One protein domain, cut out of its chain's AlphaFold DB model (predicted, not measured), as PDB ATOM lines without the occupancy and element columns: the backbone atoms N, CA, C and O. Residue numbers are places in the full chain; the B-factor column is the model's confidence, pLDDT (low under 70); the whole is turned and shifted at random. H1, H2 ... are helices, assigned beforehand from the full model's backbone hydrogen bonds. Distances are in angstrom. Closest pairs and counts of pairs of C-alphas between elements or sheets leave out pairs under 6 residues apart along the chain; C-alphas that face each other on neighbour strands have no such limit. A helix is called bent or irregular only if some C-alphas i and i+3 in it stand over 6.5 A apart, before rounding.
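Overview. This is residues 18 to 136 and 579 to 639 of the 697 residues of the protein "TraY" of Acinetobacter baumannii (UniProt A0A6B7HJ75). A long helix, H3, runs from the side of a three-helix bundle to well past one end of it, and H4 folds back from H3's far end to the bundle; the bundle, H5, H6 and arm H7a, is up and down, each running against the one before it in the chain. The small hairpin H1 and H2 sits beside the bundle near the beginning of H3, and residues 634 to 639 of arm H7b stick out at the end of the long axis opposite to the far end of H3. The 180 printed residues hold seven named helices, H1 to H7 in chain order, and no named strand; the class is all helix. The whole is only just loose, close to compact, with a radius of gyration of the C-alphas of 19.2 A, and only just flat, spanning 65 by 45 by 25 A.

Along the chain. H3, residues 50 to 84, is the longest helix at 50.1 A, from C-alpha 50 at (-10.780, 40.621, 41.511) to C-alpha 84 at (15.044, -0.035, 55.205). H4, residues 94 to 108, measures 22.1 A. H5, residues 117 to 136, measures 29.1 A, and H6, residues 579 to 600, 29.7 A with a kink of 33 degrees near residue 592. H7, residues 613 to 639, was assigned as one helix by its hydrogen bonds but is bent: C-alphas 623 and 626 are 7.2 A apart. Its arms are H7a, residues 613 to 623, and H7b, residues 626 to 639, ending at C-alpha 639 (-46.257, 17.863, 51.245). H1 is residues 18 to 26 and H2 residues 28 to 36.

Arrangement. H3 and H4 form a hairpin, their closest C-alphas, Leu 63 and Ile 108, 6.0 A apart. With residues 55 to 66 alone, H3 touches the hub H6; C-alphas 66 and 599 are closest at 5.8 A. H6 touches H5 at a shallow tilt of 31 degrees, opposite ways, closest at C-alphas 119 and 591, 5.5 A. H6 and H7a form a hairpin, closest at C-alphas 597 and 615, 6.5 A. H7b touches H5, closest at C-alphas 133 and 627, 5.2 A. H1 and H2 form a hairpin, closest at C-alphas 23 and 31, 5.6 A. H2 and H6 are apart. Every O i to N i+4 pair is within hydrogen-bond range in H1, H3, H4, H5, H6, H7a and H7b; in H2 4 of 5 are.

Size, cuts and confidence. The two farthest C-alphas, Ala 82 and Ile 638, are 67.1 A apart. Residues 137 to 578 are not printed, and C-alphas 136 and 579 are 17.0 A apart across this cut. The links H2 to H3 and H6 to H7 are long. Mean pLDDT of the printed part is 87.7; residues 38, 47 to 48, 87 and 89 to 92 are under 70.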
ATOM      1  N   ALA A  18     -28.127  31.278  36.270       91.38
ATOM      2  CA  ALA A  18     -27.009  30.701  37.011       91.38
ATOM      3  C   ALA A  18     -25.677  31.012  36.319       91.38
ATOM      4  O   ALA A  18     -24.715  31.379  36.986       91.38
ATOM      5  N   ILE A  19     -25.627  30.908  34.988       90.69
ATOM      6  CA  ILE A  19     -24.418  31.197  34.204       90.69
ATOM      7  C   ILE A  19     -24.075  32.686  34.255       90.69
ATOM      8  O   ILE A  19     -22.914  33.015  34.483       90.69
ATOM      9  N   ASP A  20     -25.064  33.574  34.125       89.38
ATOM     10  CA  ASP A  20     -24.883  35.026  34.292       89.38
ATOM     11  C   ASP A  20     -24.340  35.375  35.690       89.38
ATOM     12  O   ASP A  20     -23.402  36.159  35.837       89.38
ATOM     13  N   LEU A  21     -24.875  34.745  36.741       90.31
ATOM     14  CA  LEU A  21     -24.418  34.981  38.111       90.31
ATOM     15  C   LEU A  21     -23.006  34.435  38.365       90.31
ATOM     16  O   LEU A  21     -22.197  35.103  39.007       90.31
ATOM     17  N   LEU A  22     -22.688  33.245  37.850       92.06
ATOM     18  CA  LEU A  22     -21.337  32.687  37.924       92.06
ATOM     19  C   LEU A  22     -20.339  33.528  37.123       92.06
ATOM     20  O   LEU A  22     -19.220  33.718  37.591       92.06
ATOM     21  N   GLY A  23     -20.738  34.063  35.967       90.00
ATOM     22  CA  GLY A  23     -19.931  34.975  35.158       90.00
ATOM     23  C   GLY A  23     -19.563  36.243  35.928       90.00
ATOM     24  O   GLY A  23     -18.385  36.545  36.097       90.00
ATOM     25  N   LYS A  24     -20.543  36.887  36.568       89.88
ATOM     26  CA  LYS A  24     -20.314  38.063  37.428       89.88
ATOM     27  C   LYS A  24     -19.380  37.803  38.614       89.88
ATOM     28  O   LYS A  24     -18.712  38.726  39.072       89.88
ATOM     29  N   ILE A  25     -19.365  36.580  39.151       90.94
ATOM     30  CA  ILE A  25     -18.562  36.227  40.334       90.94
ATOM     31  C   ILE A  25     -17.159  35.765  39.942       90.94
ATOM     32  O   ILE A  25     -16.182  36.223  40.530       90.94
ATOM     33  N   PHE A  26     -17.050  34.833  38.995       90.44
ATOM     34  CA  PHE A  26     -15.808  34.130  38.653       90.44
ATOM     35  C   PHE A  26     -15.143  34.633  37.372       90.44
ATOM     36  O   PHE A  26     -13.992  34.278  37.112       90.44
ATOM     37  N   GLY A  27     -15.861  35.440  36.601       89.25
ATOM     38  CA  GLY A  27     -15.409  36.055  35.371       89.25
ATOM     39  C   GLY A  27     -16.162  35.574  34.148       89.25
ATOM     40  O   GLY A  27     -16.184  34.373  33.855       89.25
ATOM     41  N   ASP A  28     -16.730  36.510  33.388       86.62
ATOM     42  CA  ASP A  28     -17.543  36.194  32.210       86.62
ATOM     43  C   ASP A  28     -16.713  35.441  31.170       86.62
ATOM     44  O   ASP A  28     -17.140  34.410  30.651       86.62
ATOM     45  N   GLY A  29     -15.482  35.895  30.913       85.31
ATOM     46  CA  GLY A  29     -14.568  35.232  29.981       85.31
ATOM     47  C   GLY A  29     -14.193  33.812  30.417       85.31
ATOM     48  O   GLY A  29     -14.086  32.916  29.577       85.31
ATOM     49  N   PHE A  30     -14.039  33.588  31.725       88.75
ATOM     50  CA  PHE A  30     -13.714  32.278  32.286       88.75
ATOM     51  C   PHE A  30     -14.884  31.296  32.147       88.75
ATOM     52  O   PHE A  30     -14.696  30.186  31.650       88.75
ATOM     53  N   ILE A  31     -16.100  31.710  32.514       90.19
ATOM     54  CA  ILE A  31     -17.303  30.872  32.407       90.19
ATOM     55  C   ILE A  31     -17.665  30.605  30.940       90.19
ATOM     56  O   ILE A  31     -17.920  29.459  30.557       90.19
ATOM     57  N   GLN A  32     -17.619  31.631  30.087       87.44
ATOM     58  CA  GLN A  32     -17.955  31.499  28.669       87.44
ATOM     59  C   GLN A  32     -16.972  30.601  27.904       87.44
ATOM     60  O   GLN A  32     -17.363  29.981  26.915       87.44
ATOM     61  N   ALA A  33     -15.728  30.443  28.371       87.31
ATOM     62  CA  ALA A  33     -14.791  29.485  27.783       87.31
ATOM     63  C   ALA A  33     -15.295  28.031  27.882       87.31
ATOM     64  O   ALA A  33     -15.139  27.263  26.930       87.31
ATOM     65  N   PHE A  34     -15.969  27.661  28.979       87.12
ATOM     66  CA  PHE A  34     -16.612  26.346  29.109       87.12
ATOM     67  C   PHE A  34     -17.842  26.222  28.207       87.12
ATOM     68  O   PHE A  34     -18.019  25.203  27.541       87.12
ATOM     69  N   VAL A  35     -18.680  27.261  28.178       83.56
ATOM     70  CA  VAL A  35     -19.959  27.268  27.454       83.56
ATOM     71  C   VAL A  35     -19.761  27.210  25.939       83.56
ATOM     72  O   VAL A  35     -20.393  26.402  25.260       83.56
ATOM     73  N   LEU A  36     -18.876  28.056  25.410       81.12
ATOM     74  CA  LEU A  36     -18.659  28.205  23.972       81.12
ATOM     75  C   LEU A  36     -17.750  27.113  23.399       81.12
ATOM     76  O   LEU A  36     -17.778  26.876  22.191       81.12
ATOM     77  N   GLY A  37     -16.903  26.494  24.229       74.12
ATOM     78  CA  GLY A  37     -15.952  25.459  23.814       74.12
ATOM     79  C   GLY A  37     -14.908  25.923  22.787       74.12
ATOM     80  O   GLY A  37     -14.286  25.090  22.133       74.12
ATOM     81  N   LYS A  38     -14.726  27.242  22.611       68.69
ATOM     82  CA  LYS A  38     -13.800  27.834  21.624       68.69
ATOM     83  C   LYS A  38     -12.336  27.815  22.080       68.69
ATOM     84  O   LYS A  38     -11.442  27.866  21.241       68.69
ATOM     85  N   SER A  39     -12.089  27.744  23.385       70.69
ATOM     86  CA  SER A  39     -10.760  27.655  23.994       70.69
ATOM     87  C   SER A  39     -10.840  26.913  25.330       70.69
ATOM     88  O   SER A  39     -11.903  26.831  25.945       70.69
ATOM     89  N   ALA A  40      -9.722  26.345  25.791       80.94
ATOM     90  CA  ALA A  40      -9.675  25.716  27.107       80.94
ATOM     91  C   ALA A  40      -9.844  26.788  28.193       80.94
ATOM     92  O   ALA A  40      -9.141  27.796  28.168       80.94
ATOM     93  N   ALA A  41     -10.715  26.564  29.178       82.50
ATOM     94  CA  ALA A  41     -10.977  27.553  30.228       82.50
ATOM     95  C   ALA A  41      -9.727  27.945  31.037       82.50
ATOM     96  O   ALA A  41      -9.579  29.102  31.411       82.50
ATOM     97  N   ALA A  42      -8.773  27.020  31.201       82.62
ATOM     98  CA  ALA A  42      -7.455  27.289  31.786       82.62
ATOM     99  C   ALA A  42      -6.630  28.341  31.011       82.62
ATOM    100  O   ALA A  42      -5.668  28.893  31.539       82.62
ATOM    101  N   THR A  43      -6.983  28.596  29.748       82.19
ATOM    102  CA  THR A  43      -6.313  29.569  28.873       82.19
ATOM    103  C   THR A  43      -7.049  30.910  28.763       82.19
ATOM    104  O   THR A  43      -6.590  31.813  28.064       82.19
ATOM    105  N   ALA A  44      -8.200  31.058  29.431       80.06
ATOM    106  CA  ALA A  44      -9.003  32.275  29.358       80.06
ATOM    107  C   ALA A  44      -8.241  33.463  29.984       80.06
ATOM    108  O   ALA A  44      -7.718  33.314  31.087       80.06
ATOM    109  N   PRO A  45      -8.145  34.635  29.330       74.81
ATOM    110  CA  PRO A  45      -7.475  35.794  29.917       74.81
ATOM    111  C   PRO A  45      -8.255  36.326  31.126       74.81
ATOM    112  O   PRO A  45      -9.452  36.581  31.019       74.81
ATOM    113  N   ALA A  46      -7.580  36.545  32.253       71.81
ATOM    114  CA  ALA A  46      -8.170  37.213  33.413       71.81
ATOM    115  C   ALA A  46      -8.091  38.741  33.238       71.81
ATOM    116  O   ALA A  46      -7.078  39.362  33.566       71.81
ATOM    117  N   THR A  47      -9.126  39.367  32.679       64.12
ATOM    118  CA  THR A  47      -9.140  40.819  32.431       64.12
ATOM    119  C   THR A  47      -9.879  41.578  33.531       64.12
ATOM    120  O   THR A  47     -11.102  41.595  33.546       64.12
ATOM    121  N   GLY A  48      -9.142  42.263  34.413       63.59
ATOM    122  CA  GLY A  48      -9.686  43.320  35.285       63.59
ATOM    123  C   GLY A  48     -10.575  42.875  36.454       63.59
ATOM    124  O   GLY A  48     -11.156  43.728  37.122       63.59
ATOM    125  N   GLU A  49     -10.674  41.575  36.731       80.69
ATOM    126  CA  GLU A  49     -11.558  41.015  37.760       80.69
ATOM    127  C   GLU A  49     -10.796  40.622  39.036       80.69
ATOM    128  O   GLU A  49      -9.700  40.063  38.986       80.69
ATOM    129  N   LEU A  50     -11.398  40.880  40.204       86.19
ATOM    130  CA  LEU A  50     -10.780  40.621  41.511       86.19
ATOM    131  C   LEU A  50     -10.710  39.120  41.847       86.19
ATOM    132  O   LEU A  50      -9.736  38.659  42.442       86.19
ATOM    133  N   THR A  51     -11.732  38.350  41.472       89.38
ATOM    134  CA  THR A  51     -11.867  36.938  41.861       89.38
ATOM    135  C   THR A  51     -10.739  36.057  41.311       89.38
ATOM    136  O   THR A  51     -10.087  35.390  42.124       89.38
ATOM    137  N   PRO A  52     -10.400  36.091  40.002       89.44
ATOM    138  CA  PRO A  52      -9.261  35.336  39.480       89.44
ATOM    139  C   PRO A  52      -7.936  35.710  40.159       89.44
ATOM    140  O   PRO A  52      -7.108  34.839  40.417       89.44
ATOM    141  N   VAL A  53      -7.745  36.988  40.514       90.06
ATOM    142  CA  VAL A  53      -6.537  37.466  41.210       90.06
ATOM    143  C   VAL A  53      -6.429  36.870  42.616       90.06
ATOM    144  O   VAL A  53      -5.364  36.382  42.993       90.06
ATOM    145  N   LEU A  54      -7.525  36.857  43.385       91.44
ATOM    146  CA  LEU A  54      -7.553  36.294  44.740       91.44
ATOM    147  C   LEU A  54      -7.299  34.782  44.742       91.44
ATOM    148  O   LEU A  54      -6.443  34.295  45.485       91.44
ATOM    149  N   PHE A  55      -8.006  34.034  43.889       91.69
ATOM    150  CA  PHE A  55      -7.808  32.587  43.781       91.69
ATOM    151  C   PHE A  55      -6.437  32.234  43.203       91.69
ATOM    152  O   PHE A  55      -5.829  31.255  43.639       91.69
ATOM    153  N   GLY A  56      -5.908  33.057  42.298       90.31
ATOM    154  CA  GLY A  56      -4.544  32.923  41.809       90.31
ATOM    155  C   GLY A  56      -3.512  33.117  42.907       90.31
ATOM    156  O   GLY A  56      -2.627  32.275  43.046       90.31
ATOM    157  N   ALA A  57      -3.636  34.152  43.738       91.81
ATOM    158  CA  ALA A  57      -2.743  34.354  44.879       91.81
ATOM    159  C   ALA A  57      -2.769  33.161  45.853       91.81
ATOM    160  O   ALA A  57      -1.714  32.684  46.278       91.81
ATOM    161  N   LEU A  58      -3.959  32.623  46.150       92.44
ATOM    162  CA  LEU A  58      -4.109  31.420  46.976       92.44
ATOM    163  C   LEU A  58      -3.470  30.182  46.332       92.44
ATOM    164  O   LEU A  58      -2.779  29.425  47.014       92.44
ATOM    165  N   GLY A  59      -3.658  29.985  45.025       92.50
ATOM    166  CA  GLY A  59      -3.034  28.896  44.273       92.50
ATOM    167  C   GLY A  59      -1.507  28.970  44.294       92.50
ATOM    168  O   GLY A  59      -0.846  27.965  44.548       92.50
ATOM    169  N   HIS A  60      -0.936  30.165  44.122       92.38
ATOM    170  CA  HIS A  60       0.511  30.378  44.218       92.38
ATOM    171  C   HIS A  60       1.041  30.087  45.625       92.38
ATOM    172  O   HIS A  60       2.062  29.412  45.765       92.38
ATOM    173  N   LEU A  61       0.342  30.539  46.671       93.69
ATOM    174  CA  LEU A  61       0.711  30.236  48.055       93.69
ATOM    175  C   LEU A  61       0.707  28.722  48.313       93.69
ATOM    176  O   LEU A  61       1.651  28.183  48.893       93.69
ATOM    177  N   ALA A  62      -0.328  28.028  47.834       93.25
ATOM    178  CA  ALA A  62      -0.433  26.579  47.937       93.25
ATOM    179  C   ALA A  62       0.674  25.857  47.157       93.25
ATOM    180  O   ALA A  62       1.210  24.873  47.658       93.25
ATOM    181  N   LEU A  63       1.067  26.357  45.980       93.19
ATOM    182  CA  LEU A  63       2.166  25.804  45.184       93.19
ATOM    183  C   LEU A  63       3.511  25.920  45.908       93.19
ATOM    184  O   LEU A  63       4.270  24.954  45.952       93.19
ATOM    185  N   VAL A  64       3.798  27.081  46.502       93.81
ATOM    186  CA  VAL A  64       5.023  27.291  47.289       93.81
ATOM    187  C   VAL A  64       5.055  26.333  48.478       93.81
ATOM    188  O   VAL A  64       6.054  25.649  48.699       93.81
ATOM    189  N   PHE A  65       3.948  26.227  49.214       93.69
ATOM    190  CA  PHE A  65       3.846  25.299  50.337       93.69
ATOM    191  C   PHE A  65       3.983  23.830  49.896       93.69
ATOM    192  O   PHE A  65       4.707  23.062  50.529       93.69
ATOM    193  N   ALA A  66       3.365  23.450  48.775       92.19
ATOM    194  CA  ALA A  66       3.497  22.128  48.171       92.19
ATOM    195  C   ALA A  66       4.950  21.816  47.776       92.19
ATOM    196  O   ALA A  66       5.421  20.708  48.014       92.19
ATOM    197  N   ALA A  67       5.698  22.786  47.244       91.94
ATOM    198  CA  ALA A  67       7.113  22.604  46.922       91.94
ATOM    199  C   ALA A  67       7.958  22.317  48.177       91.94
ATOM    200  O   ALA A  67       8.771  21.390  48.171       91.94
ATOM    201  N   PHE A  68       7.730  23.049  49.276       93.88
ATOM    202  CA  PHE A  68       8.387  22.771  50.560       93.88
ATOM    203  C   PHE A  68       8.020  21.389  51.110       93.88
ATOM    204  O   PHE A  68       8.906  20.633  51.519       93.88
ATOM    205  N   LEU A  69       6.732  21.038  51.086       91.38
ATOM    206  CA  LEU A  69       6.248  19.735  51.535       91.38
ATOM    207  C   LEU A  69       6.854  18.599  50.700       91.38
ATOM    208  O   LEU A  69       7.316  17.606  51.257       91.38
ATOM    209  N   PHE A  70       6.914  18.755  49.379       90.38
ATOM    210  CA  PHE A  70       7.513  17.779  48.473       90.38
ATOM    211  C   PHE A  70       9.004  17.572  48.758       90.38
ATOM    212  O   PHE A  70       9.440  16.431  48.884       90.38
ATOM    213  N   LEU A  71       9.780  18.649  48.928       91.62
ATOM    214  CA  LEU A  71      11.202  18.556  49.287       91.62
ATOM    215  C   LEU A  71      11.404  17.804  50.608       91.62
ATOM    216  O   LEU A  71      12.261  16.922  50.697       91.62
ATOM    217  N   PHE A  72      10.582  18.102  51.617       90.75
ATOM    218  CA  PHE A  72      10.604  17.401  52.899       90.75
ATOM    219  C   PHE A  72      10.256  15.907  52.756       90.75
ATOM    220  O   PHE A  72      10.930  15.044  53.328       90.75
ATOM    221  N   LEU A  73       9.239  15.572  51.959       87.06
ATOM    222  CA  LEU A  73       8.833  14.188  51.706       87.06
ATOM    223  C   LEU A  73       9.893  13.406  50.926       87.06
ATOM    224  O   LEU A  73      10.150  12.246  51.241       87.06
ATOM    225  N   VAL A  74      10.550  14.027  49.945       86.62
ATOM    226  CA  VAL A  74      11.673  13.414  49.224       86.62
ATOM    227  C   VAL A  74      12.833  13.152  50.182       86.62
ATOM    228  O   VAL A  74      13.356  12.039  50.209       86.62
ATOM    229  N   PHE A  75      13.195  14.125  51.020       89.06
ATOM    230  CA  PHE A  75      14.267  13.970  52.005       89.06
ATOM    231  C   PHE A  75      13.991  12.825  52.992       89.06
ATOM    232  O   PHE A  75      14.830  11.941  53.173       89.06
ATOM    233  N   THR A  76      12.795  12.789  53.582       84.56
ATOM    234  CA  THR A  76      12.386  11.707  54.499       84.56
ATOM    235  C   THR A  76      12.313  10.351  53.796       84.56
ATOM    236  O   THR A  76      12.754   9.349  54.357       84.56
ATOM    237  N   SER A  77      11.855  10.310  52.543       81.94
ATOM    238  CA  SER A  77      11.818   9.080  51.744       81.94
ATOM    239  C   SER A  77      13.215   8.539  51.452       81.94
ATOM    240  O   SER A  77      13.422   7.331  51.551       81.94
ATOM    241  N   VAL A  78      14.191   9.400  51.144       86.31
ATOM    242  CA  VAL A  78      15.597   8.995  50.965       86.31
ATOM    243  C   VAL A  78      16.169   8.441  52.270       86.31
ATOM    244  O   VAL A  78      16.799   7.386  52.251       86.31
ATOM    245  N   LEU A  79      15.903   9.091  53.409       84.94
ATOM    246  CA  LEU A  79      16.354   8.610  54.721       84.94
ATOM    247  C   LEU A  79      15.761   7.243  55.085       84.94
ATOM    248  O   LEU A  79      16.482   6.382  55.585       84.94
ATOM    249  N   HIS A  80      14.467   7.032  54.831       81.12
ATOM    250  CA  HIS A  80      13.818   5.739  55.064       81.12
ATOM    251  C   HIS A  80      14.355   4.670  54.109       81.12
ATOM    252  O   HIS A  80      14.679   3.569  54.541       81.12
ATOM    253  N   THR A  81      14.564   5.012  52.835       84.94
ATOM    254  CA  THR A  81      15.174   4.099  51.853       84.94
ATOM    255  C   THR A  81      16.581   3.678  52.280       84.94
ATOM    256  O   THR A  81      16.938   2.513  52.147       84.94
ATOM    257  N   ALA A  82      17.379   4.603  52.823       83.25
ATOM    258  CA  ALA A  82      18.736   4.314  53.279       83.25
ATOM    259  C   ALA A  82      18.785   3.365  54.490       83.25
ATOM    260  O   ALA A  82      19.782   2.670  54.672       83.25
ATOM    261  N   ARG A  83      17.730   3.335  55.317       79.94
ATOM    262  CA  ARG A  83      17.627   2.446  56.486       79.94
ATOM    263  C   ARG A  83      17.014   1.095  56.138       79.94
ATOM    264  O   ARG A  83      17.551   0.066  56.531       79.94
ATOM    265  N   ASP A  84      15.923   1.121  55.381       78.62
ATOM    266  CA  ASP A  84      15.044  -0.035  55.205       78.62
ATOM    267  C   ASP A  84      15.209  -0.696  53.825       78.62
ATOM    268  O   ASP A  84      14.583  -1.714  53.543       78.62
ATOM    269  N   GLY A  85      16.022  -0.117  52.931       76.81
ATOM    270  CA  GLY A  85      16.253  -0.607  51.566       76.81
ATOM    271  C   GLY A  85      15.062  -0.440  50.614       76.81
ATOM    272  O   GLY A  85      15.166  -0.760  49.431       76.81
ATOM    273  N   GLU A  86      13.932   0.083  51.097       74.00
ATOM    274  CA  GLU A  86      12.690   0.203  50.339       74.00
ATOM    275  C   GLU A  86      12.242   1.658  50.151       74.00
ATOM    276  O   GLU A  86      11.906   2.368  51.100       74.00
ATOM    277  N   VAL A  87      12.137   2.080  48.887       69.62
ATOM    278  CA  VAL A  87      11.626   3.409  48.515       69.62
ATOM    279  C   VAL A  87      10.139   3.530  48.881       69.62
ATOM    280  O   VAL A  87       9.334   2.688  48.469       69.62
ATOM    281  N   PHE A  88       9.793   4.578  49.643       70.06
ATOM    282  CA  PHE A  88       8.456   4.885  50.195       70.06
ATOM    283  C   PHE A  88       7.885   3.863  51.205       70.06
ATOM    284  O   PHE A  88       6.676   3.847  51.447       70.06
ATOM    285  N   GLY A  89       8.743   3.054  51.836       65.25
ATOM    286  CA  GLY A  89       8.365   2.103  52.889       65.25
ATOM    287  C   GLY A  89       7.814   0.760  52.381       65.25
ATOM    288  O   GLY A  89       7.587   0.560  51.183       65.25
ATOM    289  N   ALA A  90       7.605  -0.175  53.316       58.66
ATOM    290  CA  ALA A  90       7.145  -1.535  53.031       58.66
ATOM    291  C   ALA A  90       5.645  -1.580  52.672       58.66
ATOM    292  O   ALA A  90       4.781  -1.227  53.477       58.66
ATOM    293  N   GLY A  91       5.305  -2.038  51.459       63.50
ATOM    294  CA  GLY A  91       3.908  -2.205  51.032       63.50
ATOM    295  C   GLY A  91       3.705  -2.501  49.538       63.50
ATOM    296  O   GLY A  91       4.417  -1.987  48.678       63.50
ATOM    297  N   LYS A  92       2.681  -3.305  49.199       58.38
ATOM    298  CA  LYS A  92       2.387  -3.789  47.825       58.38
ATOM    299  C   LYS A  92       1.733  -2.751  46.883       58.38
ATOM    300  O   LYS A  92       1.344  -3.097  45.772       58.38
ATOM    301  N   LYS A  93       1.576  -1.485  47.296       76.81
ATOM    302  CA  LYS A  93       0.743  -0.473  46.604       76.81
ATOM    303  C   LYS A  93       1.455   0.867  46.317       76.81
ATOM    304  O   LYS A  93       0.840   1.927  46.368       76.81
ATOM    305  N   LYS A  94       2.749   0.829  45.972       79.88
ATOM    306  CA  LYS A  94       3.608   2.020  45.748       79.88
ATOM    307  C   LYS A  94       3.152   2.934  44.591       79.88
ATOM    308  O   LYS A  94       3.405   4.132  44.618       79.88
ATOM    309  N   HIS A  95       2.426   2.398  43.606       82.94
ATOM    310  CA  HIS A  95       1.913   3.173  42.467       82.94
ATOM    311  C   HIS A  95       0.883   4.244  42.869       82.94
ATOM    312  O   HIS A  95       0.848   5.303  42.247       82.94
ATOM    313  N   TRP A  96       0.083   4.015  43.920       85.38
ATOM    314  CA  TRP A  96      -0.893   5.005  44.392       85.38
ATOM    315  C   TRP A  96      -0.227   6.233  45.005       85.38
ATOM    316  O   TRP A  96      -0.702   7.345  44.792       85.38
ATOM    317  N   VAL A  97       0.898   6.045  45.697       84.69
ATOM    318  CA  VAL A  97       1.694   7.144  46.260       84.69
ATOM    319  C   VAL A  97       2.207   8.051  45.141       84.69
ATOM    320  O   VAL A  97       1.999   9.262  45.181       84.69
ATOM    321  N   ILE A  98       2.808   7.461  44.102       85.44
ATOM    322  CA  ILE A  98       3.332   8.207  42.949       85.44
ATOM    323  C   ILE A  98       2.200   8.940  42.221       85.44
ATOM    324  O   ILE A  98       2.319  10.130  41.934       85.44
ATOM    325  N   LEU A  99       1.080   8.257  41.962       89.19
ATOM    326  CA  LEU A  99      -0.059   8.854  41.270       89.19
ATOM    327  C   LEU A  99      -0.649  10.044  42.040       89.19
ATOM    328  O   LEU A  99      -0.980  11.056  41.428       89.19
ATOM    329  N   ARG A 100      -0.759   9.948  43.369       88.94
ATOM    330  CA  ARG A 100      -1.273  11.032  44.218       88.94
ATOM    331  C   ARG A 100      -0.372  12.263  44.197       88.94
ATOM    332  O   ARG A 100      -0.879  13.370  44.043       88.94
ATOM    333  N   ILE A 101       0.945  12.073  44.277       88.19
ATOM    334  CA  ILE A 101       1.920  13.171  44.203       88.19
ATOM    335  C   ILE A 101       1.851  13.865  42.835       88.19
ATOM    336  O   ILE A 101       1.810  15.093  42.775       88.19
ATOM    337  N   LEU A 102       1.780  13.098  41.741       90.38
ATOM    338  CA  LEU A 102       1.648  13.655  40.390       90.38
ATOM    339  C   LEU A 102       0.332  14.419  40.214       90.38
ATOM    340  O   LEU A 102       0.333  15.548  39.727       90.38
ATOM    341  N   MET A 103      -0.782  13.829  40.649       90.12
ATOM    342  CA  MET A 103      -2.105  14.449  40.586       90.12
ATOM    343  C   MET A 103      -2.157  15.747  41.396       90.12
ATOM    344  O   MET A 103      -2.661  16.757  40.912       90.12
ATOM    345  N   SER A 104      -1.594  15.734  42.605       90.62
ATOM    346  CA  SER A 104      -1.459  16.916  43.453       90.62
ATOM    347  C   SER A 104      -0.675  18.025  42.749       90.62
ATOM    348  O   SER A 104      -1.163  19.149  42.650       90.62
ATOM    349  N   GLY A 105       0.492  17.688  42.188       90.00
ATOM    350  CA  GLY A 105       1.323  18.629  41.444       90.00
ATOM    351  C   GLY A 105       0.557  19.294  40.305       90.00
ATOM    352  O   GLY A 105       0.526  20.517  40.236       90.00
ATOM    353  N   VAL A 106      -0.131  18.508  39.469       92.38
ATOM    354  CA  VAL A 106      -0.935  19.026  38.346       92.38
ATOM    355  C   VAL A 106      -2.088  19.907  38.830       92.38
ATOM    356  O   VAL A 106      -2.302  20.984  38.280       92.38
ATOM    357  N   MET A 107      -2.814  19.489  39.870       92.81
ATOM    358  CA  MET A 107      -4.014  20.182  40.356       92.81
ATOM    359  C   MET A 107      -3.742  21.553  40.991       92.81
ATOM    360  O   MET A 107      -4.654  22.384  41.075       92.81
ATOM    361  N   ILE A 108      -2.509  21.806  41.431       94.00
ATOM    362  CA  ILE A 108      -2.106  23.069  42.066       94.00
ATOM    363  C   ILE A 108      -1.535  24.064  41.045       94.00
ATOM    364  O   ILE A 108      -1.497  25.260  41.332       94.00
ATOM    365  N   LEU A 109      -1.133  23.612  39.849       91.88
ATOM    366  CA  LEU A 109      -0.503  24.486  38.858       91.88
ATOM    367  C   LEU A 109      -1.387  25.704  38.530       91.88
ATOM    368  O   LEU A 109      -2.586  25.536  38.267       91.88
ATOM    369  N   PRO A 110      -0.807  26.920  38.522       90.62
ATOM    370  CA  PRO A 110      -1.509  28.108  38.071       90.62
ATOM    371  C   PRO A 110      -1.723  28.037  36.559       90.62
ATOM    372  O   PRO A 110      -0.872  27.556  35.809       90.62
ATOM    373  N   THR A 111      -2.872  28.533  36.111       91.25
ATOM    374  CA  THR A 111      -3.229  28.620  34.691       91.25
ATOM    375  C   THR A 111      -3.260  30.083  34.238       91.25
ATOM    376  O   THR A 111      -3.124  30.993  35.060       91.25
ATOM    377  N   THR A 112      -3.427  30.359  32.939       88.31
ATOM    378  CA  THR A 112      -3.459  31.756  32.462       88.31
ATOM    379  C   THR A 112      -4.755  32.471  32.842       88.31
ATOM    380  O   THR A 112      -4.779  33.699  32.862       88.31
ATOM    381  N   SER A 113      -5.801  31.722  33.210       87.81
ATOM    382  CA  SER A 113      -7.012  32.263  33.836       87.81
ATOM    383  C   SER A 113      -6.830  32.594  35.316       87.81
ATOM    384  O   SER A 113      -7.812  32.864  35.999       87.81
ATOM    385  N   LEU A 114      -5.599  32.527  35.834       89.88
ATOM    386  CA  LEU A 114      -5.204  32.714  37.235       89.88
ATOM    387  C   LEU A 114      -5.775  31.681  38.219       89.88
ATOM    388  O   LEU A 114      -5.220  31.505  39.295       89.88
ATOM    389  N   TYR A 115      -6.803  30.921  37.854       92.94
ATOM    390  CA  TYR A 115      -7.288  29.779  38.627       92.94
ATOM    391  C   TYR A 115      -6.308  28.593  38.600       92.94
ATOM    392  O   TYR A 115      -5.625  28.353  37.601       92.94
ATOM    393  N   SER A 116      -6.258  27.813  39.684       93.50
ATOM    394  CA  SER A 116      -5.553  26.523  39.706       93.50
ATOM    395  C   SER A 116      -6.276  25.483  38.839       93.50
ATOM    396  O   SER A 116      -7.488  25.573  38.635       93.50
ATOM    397  N   VAL A 117      -5.587  24.436  38.382       93.50
ATOM    398  CA  VAL A 117      -6.240  23.344  37.627       93.50
ATOM    399  C   VAL A 117      -7.385  22.697  38.425       93.50
ATOM    400  O   VAL A 117      -8.449  22.436  37.868       93.50
ATOM    401  N   SER A 118      -7.225  22.525  39.742       92.69
ATOM    402  CA  SER A 118      -8.294  22.060  40.647       92.69
ATOM    403  C   SER A 118      -9.543  22.946  40.605       92.69
ATOM    404  O   SER A 118     -10.662  22.439  40.566       92.69
ATOM    405  N   SER A 119      -9.353  24.264  40.554       93.25
ATOM    406  CA  SER A 119     -10.423  25.258  40.451       93.25
ATOM    407  C   SER A 119     -11.146  25.187  39.101       93.25
ATOM    408  O   SER A 119     -12.375  25.233  39.048       93.25
ATOM    409  N   VAL A 120     -10.396  25.004  38.011       93.38
ATOM    410  CA  VAL A 120     -10.949  24.823  36.657       93.38
ATOM    411  C   VAL A 120     -11.791  23.546  36.572       93.38
ATOM    412  O   VAL A 120     -12.906  23.575  36.050       93.38
ATOM    413  N   VAL A 121     -11.296  22.435  37.125       92.81
ATOM    414  CA  VAL A 121     -12.025  21.156  37.155       92.81
ATOM    415  C   VAL A 121     -13.282  21.257  38.017       92.81
ATOM    416  O   VAL A 121     -14.331  20.762  37.610       92.81
ATOM    417  N   LEU A 122     -13.220  21.943  39.164       94.75
ATOM    418  CA  LEU A 122     -14.412  22.187  39.973       94.75
ATOM    419  C   LEU A 122     -15.479  22.943  39.181       94.75
ATOM    420  O   LEU A 122     -16.640  22.539  39.190       94.75
ATOM    421  N   MET A 123     -15.093  24.013  38.482       93.88
ATOM    422  CA  MET A 123     -16.044  24.808  37.708       93.88
ATOM    423  C   MET A 123     -16.698  23.980  36.596       93.88
ATOM    424  O   MET A 123     -17.902  24.090  36.376       93.88
ATOM    425  N   MET A 124     -15.956  23.071  35.958       91.56
ATOM    426  CA  MET A 124     -16.535  22.127  34.998       91.56
ATOM    427  C   MET A 124     -17.630  21.252  35.632       91.56
ATOM    428  O   MET A 124     -18.692  21.079  35.034       91.56
ATOM    429  N   VAL A 125     -17.406  20.732  36.845       93.25
ATOM    430  CA  VAL A 125     -18.403  19.928  37.583       93.25
ATOM    431  C   VAL A 125     -19.628  20.766  37.960       93.25
ATOM    432  O   VAL A 125     -20.759  20.310  37.806       93.25
ATOM    433  N   VAL A 126     -19.415  22.002  38.417       94.88
ATOM    434  CA  VAL A 126     -20.477  22.960  38.769       94.88
ATOM    435  C   VAL A 126     -21.357  23.281  37.564       94.88
ATOM    436  O   VAL A 126     -22.582  23.213  37.656       94.88
ATOM    437  N   LEU A 127     -20.751  23.592  36.419       92.69
ATOM    438  CA  LEU A 127     -21.492  23.909  35.202       92.69
ATOM    439  C   LEU A 127     -22.226  22.676  34.662       92.69
ATOM    440  O   LEU A 127     -23.368  22.797  34.222       92.69
ATOM    441  N   ALA A 128     -21.617  21.487  34.733       91.00
ATOM    442  CA  ALA A 128     -22.285  20.241  34.354       91.00
ATOM    443  C   ALA A 128     -23.522  19.975  35.229       91.00
ATOM    444  O   ALA A 128     -24.588  19.654  34.710       91.00
ATOM    445  N   SER A 129     -23.404  20.184  36.544       92.44
ATOM    446  CA  SER A 129     -24.528  20.106  37.485       92.44
ATOM    447  C   SER A 129     -25.658  21.081  37.130       92.44
ATOM    448  O   SER A 129     -26.826  20.685  37.095       92.44
ATOM    449  N   ASN A 130     -25.320  22.332  36.794       92.88
ATOM    450  CA  ASN A 130     -26.291  23.329  36.337       92.88
ATOM    451  C   ASN A 130     -27.037  22.861  35.078       92.88
ATOM    452  O   ASN A 130     -28.265  22.904  35.028       92.88
ATOM    453  N   GLY A 131     -26.295  22.365  34.086       89.88
ATOM    454  CA  GLY A 131     -26.846  21.865  32.828       89.88
ATOM    455  C   GLY A 131     -27.814  20.693  33.012       89.88
ATOM    456  O   GLY A 131     -28.919  20.714  32.469       89.88
ATOM    457  N   GLU A 132     -27.452  19.696  33.824       90.62
ATOM    458  CA  GLU A 132     -28.345  18.564  34.114       90.62
ATOM    459  C   GLU A 132     -29.588  18.996  34.906       90.62
ATOM    460  O   GLU A 132     -30.704  18.563  34.611       90.62
ATOM    461  N   THR A 133     -29.432  19.923  35.853       93.06
ATOM    462  CA  THR A 133     -30.561  20.455  36.633       93.06
ATOM    463  C   THR A 133     -31.516  21.274  35.758       93.06
ATOM    464  O   THR A 133     -32.732  21.181  35.914       93.06
ATOM    465  N   ASN A 134     -30.999  22.016  34.775       91.38
ATOM    466  CA  ASN A 134     -31.815  22.722  33.785       91.38
ATOM    467  C   ASN A 134     -32.668  21.770  32.934       91.38
ATOM    468  O   ASN A 134     -33.825  22.083  32.642       91.38
ATOM    469  N   LYS A 135     -32.129  20.606  32.547       87.88
ATOM    470  CA  LYS A 135     -32.901  19.583  31.822       87.88
ATOM    471  C   LYS A 135     -34.035  19.042  32.686       87.88
ATOM    472  O   LYS A 135     -35.177  19.015  32.234       87.88
ATOM    473  N   ALA A 136     -33.735  18.681  33.935       88.75
ATOM    474  CA  ALA A 136     -34.746  18.221  34.882       88.75
ATOM    475  C   ALA A 136     -35.833  19.282  35.109       88.75
ATOM    476  O   ALA A 136     -37.022  18.978  35.075       88.75
ATOM    477  N   ALA A 579     -31.261  28.531  49.206       92.38
ATOM    478  CA  ALA A 579     -30.639  27.320  48.682       92.38
ATOM    479  C   ALA A 579     -29.681  27.629  47.513       92.38
ATOM    480  O   ALA A 579     -28.533  27.174  47.515       92.38
ATOM    481  N   VAL A 580     -30.096  28.483  46.566       92.56
ATOM    482  CA  VAL A 580     -29.250  28.943  45.446       92.56
ATOM    483  C   VAL A 580     -28.049  29.753  45.948       92.56
ATOM    484  O   VAL A 580     -26.913  29.486  45.553       92.56
ATOM    485  N   ILE A 581     -28.267  30.709  46.858       93.12
ATOM    486  CA  ILE A 581     -27.189  31.499  47.478       93.12
ATOM    487  C   ILE A 581     -26.222  30.577  48.230       93.12
ATOM    488  O   ILE A 581     -25.004  30.698  48.095       93.12
ATOM    489  N   GLY A 582     -26.751  29.615  48.985       92.56
ATOM    490  CA  GLY A 582     -25.976  28.622  49.717       92.56
ATOM    491  C   GLY A 582     -25.150  27.728  48.797       92.56
ATOM    492  O   GLY A 582     -24.009  27.408  49.128       92.56
ATOM    493  N   TRP A 583     -25.673  27.361  47.625       94.50
ATOM    494  CA  TRP A 583     -24.911  26.650  46.599       94.50
ATOM    495  C   TRP A 583     -23.741  27.493  46.081       94.50
ATOM    496  O   TRP A 583     -22.619  26.996  46.048       94.50
ATOM    497  N   ILE A 584     -23.948  28.779  45.788       94.00
ATOM    498  CA  ILE A 584     -22.884  29.687  45.321       94.00
ATOM    499  C   ILE A 584     -21.792  29.873  46.374       94.00
ATOM    500  O   ILE A 584     -20.602  29.756  46.073       94.00
ATOM    501  N   ILE A 585     -22.184  30.108  47.628       94.44
ATOM    502  CA  ILE A 585     -21.243  30.200  48.750       94.44
ATOM    503  C   ILE A 585     -20.461  28.888  48.889       94.44
ATOM    504  O   ILE A 585     -19.249  28.909  49.109       94.44
ATOM    505  N   HIS A 586     -21.119  27.743  48.701       94.44
ATOM    506  CA  HIS A 586     -20.463  26.442  48.744       94.44
ATOM    507  C   HIS A 586     -19.459  26.248  47.597       94.44
ATOM    508  O   HIS A 586     -18.402  25.667  47.835       94.44
ATOM    509  N   ILE A 587     -19.722  26.773  46.390       95.50
ATOM    510  CA  ILE A 587     -18.736  26.789  45.292       95.50
ATOM    511  C   ILE A 587     -17.488  27.555  45.736       95.50
ATOM    512  O   ILE A 587     -16.390  27.012  45.654       95.50
ATOM    513  N   LEU A 588     -17.647  28.774  46.265       93.75
ATOM    514  CA  LEU A 588     -16.526  29.603  46.728       93.75
ATOM    515  C   LEU A 588     -15.696  28.896  47.807       93.75
ATOM    516  O   LEU A 588     -14.471  28.816  47.703       93.75
ATOM    517  N   GLN A 589     -16.362  28.324  48.814       93.94
ATOM    518  CA  GLN A 589     -15.709  27.547  49.872       93.94
ATOM    519  C   GLN A 589     -14.969  26.328  49.309       93.94
ATOM    520  O   GLN A 589     -13.852  26.030  49.732       93.94
ATOM    521  N   THR A 590     -15.561  25.644  48.328       94.94
ATOM    522  CA  THR A 590     -14.970  24.455  47.707       94.94
ATOM    523  C   THR A 590     -13.799  24.809  46.794       94.94
ATOM    524  O   THR A 590     -12.842  24.047  46.744       94.94
ATOM    525  N   MET A 591     -13.798  25.971  46.131       93.19
ATOM    526  CA  MET A 591     -12.638  26.437  45.358       93.19
ATOM    527  C   MET A 591     -11.411  26.626  46.250       93.19
ATOM    528  O   MET A 591     -10.333  26.122  45.935       93.19
ATOM    529  N   VAL A 592     -11.581  27.276  47.406       92.94
ATOM    530  CA  VAL A 592     -10.502  27.409  48.400       92.94
ATOM    531  C   VAL A 592     -10.124  26.038  48.965       92.94
ATOM    532  O   VAL A 592      -8.946  25.679  49.022       92.94
ATOM    533  N   GLY A 593     -11.127  25.244  49.350       92.81
ATOM    534  CA  GLY A 593     -10.940  23.925  49.944       92.81
ATOM    535  C   GLY A 593     -10.196  22.953  49.030       92.81
ATOM    536  O   GLY A 593      -9.311  22.245  49.503       92.81
ATOM    537  N   LEU A 594     -10.488  22.940  47.726       93.38
ATOM    538  CA  LEU A 594      -9.862  22.029  46.767       93.38
ATOM    539  C   LEU A 594      -8.405  22.358  46.476       93.38
ATOM    540  O   LEU A 594      -7.628  21.434  46.245       93.38
ATOM    541  N   ILE A 595      -8.009  23.630  46.527       92.38
ATOM    542  CA  ILE A 595      -6.597  24.011  46.408       92.38
ATOM    543  C   ILE A 595      -5.803  23.392  47.568       92.38
ATOM    544  O   ILE A 595      -4.807  22.704  47.345       92.38
ATOM    545  N   LEU A 596      -6.286  23.555  48.802       91.50
ATOM    546  CA  LEU A 596      -5.645  22.993  49.998       91.50
ATOM    547  C   LEU A 596      -5.717  21.460  50.029       91.50
ATOM    548  O   LEU A 596      -4.747  20.783  50.361       91.50
ATOM    549  N   TRP A 597      -6.851  20.893  49.633       92.69
ATOM    550  CA  TRP A 597      -7.044  19.449  49.536       92.69
ATOM    551  C   TRP A 597      -6.145  18.816  48.464       92.69
ATOM    552  O   TRP A 597      -5.654  17.700  48.652       92.69
ATOM    553  N   SER A 598      -5.846  19.545  47.384       91.94
ATOM    554  CA  SER A 598      -4.866  19.116  46.383       91.94
ATOM    555  C   SER A 598      -3.473  19.008  46.999       91.94
ATOM    556  O   SER A 598      -2.802  18.008  46.766       91.94
ATOM    557  N   VAL A 599      -3.053  19.952  47.850       92.31
ATOM    558  CA  VAL A 599      -1.773  19.864  48.587       92.31
ATOM    559  C   VAL A 599      -1.731  18.616  49.471       92.31
ATOM    560  O   VAL A 599      -0.728  17.906  49.490       92.31
ATOM    561  N   MET A 600      -2.826  18.297  50.168       90.00
ATOM    562  CA  MET A 600      -2.888  17.124  51.052       90.00
ATOM    563  C   MET A 600      -2.671  15.795  50.315       90.00
ATOM    564  O   MET A 600      -2.199  14.835  50.922       90.00
ATOM    565  N   HIS A 601      -2.935  15.732  49.005       89.81
ATOM    566  CA  HIS A 601      -2.641  14.545  48.195       89.81
ATOM    567  C   HIS A 601      -1.138  14.291  48.002       89.81
ATOM    568  O   HIS A 601      -0.772  13.179  47.630       89.81
ATOM    569  N   MET A 602      -0.254  15.249  48.308       87.62
ATOM    570  CA  MET A 602       1.189  14.982  48.348       87.62
ATOM    571  C   MET A 602       1.579  14.026  49.475       87.62
ATOM    572  O   MET A 602       2.597  13.346  49.364       87.62
ATOM    573  N   ILE A 603       0.791  13.961  50.555       87.62
ATOM    574  CA  ILE A 603       1.086  13.084  51.687       87.62
ATOM    575  C   ILE A 603       0.901  11.624  51.233       87.62
ATOM    576  O   ILE A 603      -0.176  11.268  50.727       87.62
ATOM    577  N   PRO A 604       1.938  10.777  51.383       82.56
ATOM    578  CA  PRO A 604       1.934   9.423  50.850       82.56
ATOM    579  C   PRO A 604       0.963   8.513  51.616       82.56
ATOM    580  O   PRO A 604       1.073   8.351  52.828       82.56
ATOM    581  N   GLU A 605       0.054   7.856  50.888       83.25
ATOM    582  CA  GLU A 605      -0.841   6.812  51.406       83.25
ATOM    583  C   GLU A 605      -0.965   5.639  50.417       83.25
ATOM    584  O   GLU A 605      -0.788   5.793  49.208       83.25
ATOM    585  N   GLN A 606      -1.301   4.443  50.918       82.06
ATOM    586  CA  GLN A 606      -1.370   3.210  50.110       82.06
ATOM    587  C   GLN A 606      -2.656   3.063  49.262       82.06
ATOM    588  O   GLN A 606      -2.877   2.020  48.639       82.06
ATOM    589  N   SER A 607      -3.518   4.079  49.247       85.31
ATOM    590  CA  SER A 607      -4.764   4.152  48.472       85.31
ATOM    591  C   SER A 607      -4.874   5.528  47.823       85.31
ATOM    592  O   SER A 607      -4.401   6.500  48.401       85.31
ATOM    593  N   PHE A 608      -5.520   5.629  46.655       81.25
ATOM    594  CA  PHE A 608      -5.731   6.919  45.987       81.25
ATOM    595  C   PHE A 608      -6.528   7.890  46.857       81.25
ATOM    596  O   PHE A 608      -6.082   9.007  47.082       81.25
ATOM    597  N   VAL A 609      -7.662   7.426  47.391       82.25
ATOM    598  CA  VAL A 609      -8.590   8.246  48.182       82.25
ATOM    599  C   VAL A 609      -8.055   8.488  49.595       82.25
ATOM    600  O   VAL A 609      -8.088   9.613  50.084       82.25
ATOM    601  N   GLY A 610      -7.522   7.437  50.226       81.00
ATOM    602  CA  GLY A 610      -6.884   7.535  51.538       81.00
ATOM    603  C   GLY A 610      -7.767   8.154  52.628       81.00
ATOM    604  O   GLY A 610      -8.986   7.983  52.621       81.00
ATOM    605  N   SER A 611      -7.153   8.898  53.548       84.44
ATOM    606  CA  SER A 611      -7.848   9.680  54.584       84.44
ATOM    607  C   SER A 611      -8.503  10.973  54.065       84.44
ATOM    608  O   SER A 611      -9.218  11.648  54.801       84.44
ATOM    609  N   GLN A 612      -8.324  11.314  52.784       88.38
ATOM    610  CA  GLN A 612      -8.785  12.566  52.172       88.38
ATOM    611  C   GLN A 612     -10.173  12.446  51.512       88.38
ATOM    612  O   GLN A 612     -10.515  13.239  50.628       88.38
ATOM    613  N   THR A 613     -11.000  11.491  51.958       88.25
ATOM    614  CA  THR A 613     -12.366  11.224  51.458       88.25
ATOM    615  C   THR A 613     -13.257  12.467  51.431       88.25
ATOM    616  O   THR A 613     -14.056  12.626  50.509       88.25
ATOM    617  N   GLN A 614     -13.088  13.368  52.403       89.25
ATOM    618  CA  GLN A 614     -13.939  14.544  52.580       89.25
ATOM    619  C   GLN A 614     -14.018  15.428  51.327       89.25
ATOM    620  O   GLN A 614     -15.109  15.846  50.957       89.25
ATOM    621  N   GLY A 615     -12.900  15.687  50.640       88.44
ATOM    622  CA  GLY A 615     -12.912  16.552  49.452       88.44
ATOM    623  C   GLY A 615     -13.662  15.938  48.268       88.44
ATOM    624  O   GLY A 615     -14.381  16.649  47.571       88.44
ATOM    625  N   TYR A 616     -13.589  14.613  48.091       91.50
ATOM    626  CA  TYR A 616     -14.381  13.915  47.075       91.50
ATOM    627  C   TYR A 616     -15.881  14.026  47.364       91.50
ATOM    628  O   TYR A 616     -16.662  14.324  46.462       91.50
ATOM    629  N   LEU A 617     -16.280  13.835  48.626       92.06
ATOM    630  CA  LEU A 617     -17.676  13.970  49.044       92.06
ATOM    631  C   LEU A 617     -18.188  15.400  48.853       92.06
ATOM    632  O   LEU A 617     -19.316  15.570  48.400       92.06
ATOM    633  N   THR A 618     -17.365  16.420  49.114       92.81
ATOM    634  CA  THR A 618     -17.731  17.821  48.858       92.81
ATOM    635  C   THR A 618     -17.999  18.082  47.374       92.81
ATOM    636  O   THR A 618     -18.994  18.726  47.047       92.81
ATOM    637  N   VAL A 619     -17.174  17.553  46.460       93.44
ATOM    638  CA  VAL A 619     -17.386  17.707  45.005       93.44
ATOM    639  C   VAL A 619     -18.663  17.000  44.550       93.44
ATOM    640  O   VAL A 619     -19.449  17.574  43.798       93.44
ATOM    641  N   VAL A 620     -18.910  15.782  45.041       94.19
ATOM    642  CA  VAL A 620     -20.147  15.039  44.755       94.19
ATOM    643  C   VAL A 620     -21.367  15.784  45.299       94.19
ATOM    644  O   VAL A 620     -22.358  15.949  44.589       94.19
ATOM    645  N   ALA A 621     -21.290  16.294  46.529       92.81
ATOM    646  CA  ALA A 621     -22.353  17.095  47.122       92.81
ATOM    647  C   ALA A 621     -22.623  18.355  46.294       92.81
ATOM    648  O   ALA A 621     -23.778  18.677  46.036       92.81
ATOM    649  N   LEU A 622     -21.580  19.044  45.823       94.50
ATOM    650  CA  LEU A 622     -21.722  20.231  44.981       94.50
ATOM    651  C   LEU A 622     -22.409  19.921  43.645       94.50
ATOM    652  O   LEU A 622     -23.204  20.736  43.179       94.50
ATOM    653  N   PHE A 623     -22.144  18.743  43.071       94.56
ATOM    654  CA  PHE A 623     -22.783  18.279  41.841       94.56
ATOM    655  C   PHE A 623     -24.279  17.985  42.023       94.56
ATOM    656  O   PHE A 623     -25.084  18.360  41.178       94.56
ATOM    657  N   PHE A 624     -24.684  17.337  43.116       94.56
ATOM    658  CA  PHE A 624     -26.098  16.997  43.325       94.56
ATOM    659  C   PHE A 624     -26.926  18.126  43.945       94.56
ATOM    660  O   PHE A 624     -28.149  18.101  43.843       94.56
ATOM    661  N   ARG A 625     -26.293  19.121  44.575       94.25
ATOM    662  CA  ARG A 625     -26.992  20.154  45.352       94.25
ATOM    663  C   ARG A 625     -28.045  20.940  44.553       94.25
ATOM    664  O   ARG A 625     -29.165  20.996  45.045       94.25
ATOM    665  N   PRO A 626     -27.779  21.459  43.337       94.38
ATOM    666  CA  PRO A 626     -28.812  22.096  42.510       94.38
ATOM    667  C   PRO A 626     -30.034  21.210  42.252       94.38
ATOM    668  O   PRO A 626     -31.171  21.635  42.450       94.38
ATOM    669  N   MET A 627     -29.799  19.951  41.874       92.81
ATOM    670  CA  MET A 627     -30.860  18.983  41.607       92.81
ATOM    671  C   MET A 627     -31.666  18.665  42.872       92.81
ATOM    672  O   MET A 627     -32.891  18.617  42.824       92.81
ATOM    673  N   LEU A 628     -30.997  18.488  44.013       92.56
ATOM    674  CA  LEU A 628     -31.656  18.231  45.294       92.56
ATOM    675  C   LEU A 628     -32.476  19.432  45.768       92.56
ATOM    676  O   LEU A 628     -33.599  19.229  46.214       92.56
ATOM    677  N   SER A 629     -31.980  20.662  45.614       92.81
ATOM    678  CA  SER A 629     -32.747  21.868  45.943       92.81
ATOM    679  C   SER A 629     -33.970  22.030  45.037       92.81
ATOM    680  O   SER A 629     -35.047  22.389  45.509       92.81
ATOM    681  N   LEU A 630     -33.847  21.704  43.744       91.38
ATOM    682  CA  LEU A 630     -34.978  21.703  42.813       91.38
ATOM    683  C   LEU A 630     -36.033  20.651  43.193       91.38
ATOM    684  O   LEU A 630     -37.219  20.964  43.276       91.38
ATOM    685  N   VAL A 631     -35.610  19.410  43.443       90.06
ATOM    686  CA  VAL A 631     -36.506  18.311  43.839       90.06
ATOM    687  C   VAL A 631     -37.150  18.596  45.193       90.06
ATOM    688  O   VAL A 631     -38.365  18.457  45.332       90.06
ATOM    689  N   GLY A 632     -36.364  19.052  46.168       89.69
ATOM    690  CA  GLY A 632     -36.839  19.463  47.483       89.69
ATOM    691  C   GLY A 632     -37.920  20.531  47.379       89.69
ATOM    692  O   GLY A 632     -38.934  20.430  48.060       89.69
ATOM    693  N   PHE A 633     -37.758  21.512  46.484       87.81
ATOM    694  CA  PHE A 633     -38.735  22.588  46.301       87.81
ATOM    695  C   PHE A 633     -40.093  22.064  45.850       87.81
ATOM    696  O   PHE A 633     -41.117  22.418  46.433       87.81
ATOM    697  N   PHE A 634     -40.124  21.178  44.857       84.50
ATOM    698  CA  PHE A 634     -41.381  20.585  44.407       84.50
ATOM    699  C   PHE A 634     -41.984  19.627  45.439       84.50
ATOM    700  O   PHE A 634     -43.191  19.688  45.677       84.50
ATOM    701  N   LEU A 635     -41.166  18.797  46.096       85.88
ATOM    702  CA  LEU A 635     -41.630  17.900  47.159       85.88
ATOM    703  C   LEU A 635     -42.219  18.670  48.345       85.88
ATOM    704  O   LEU A 635     -43.262  18.275  48.861       85.88
ATOM    705  N   ALA A 636     -41.609  19.791  48.732       86.75
ATOM    706  CA  ALA A 636     -42.113  20.656  49.792       86.75
ATOM    707  C   ALA A 636     -43.535  21.154  49.486       86.75
ATOM    708  O   ALA A 636     -44.391  21.139  50.363       86.75
ATOM    709  N   PHE A 637     -43.833  21.499  48.229       80.31
ATOM    710  CA  PHE A 637     -45.191  21.879  47.826       80.31
ATOM    711  C   PHE A 637     -46.185  20.717  47.777       80.31
ATOM    712  O   PHE A 637     -47.358  20.914  48.082       80.31
ATOM    713  N   ILE A 638     -45.740  19.513  47.409       81.25
ATOM    714  CA  ILE A 638     -46.597  18.318  47.444       81.25
ATOM    715  C   ILE A 638     -46.990  17.998  48.891       81.25
ATOM    716  O   ILE A 638     -48.136  17.666  49.172       81.25
ATOM    717  N   ILE A 639     -46.044  18.132  49.821       84.56
ATOM    718  CA  ILE A 639     -46.257  17.863  51.245       84.56
ATOM    719  C   ILE A 639     -47.009  19.019  51.931       84.56
ATOM    720  O   ILE A 639     -47.704  18.790  52.921       84.56
TER     721      ILE A 639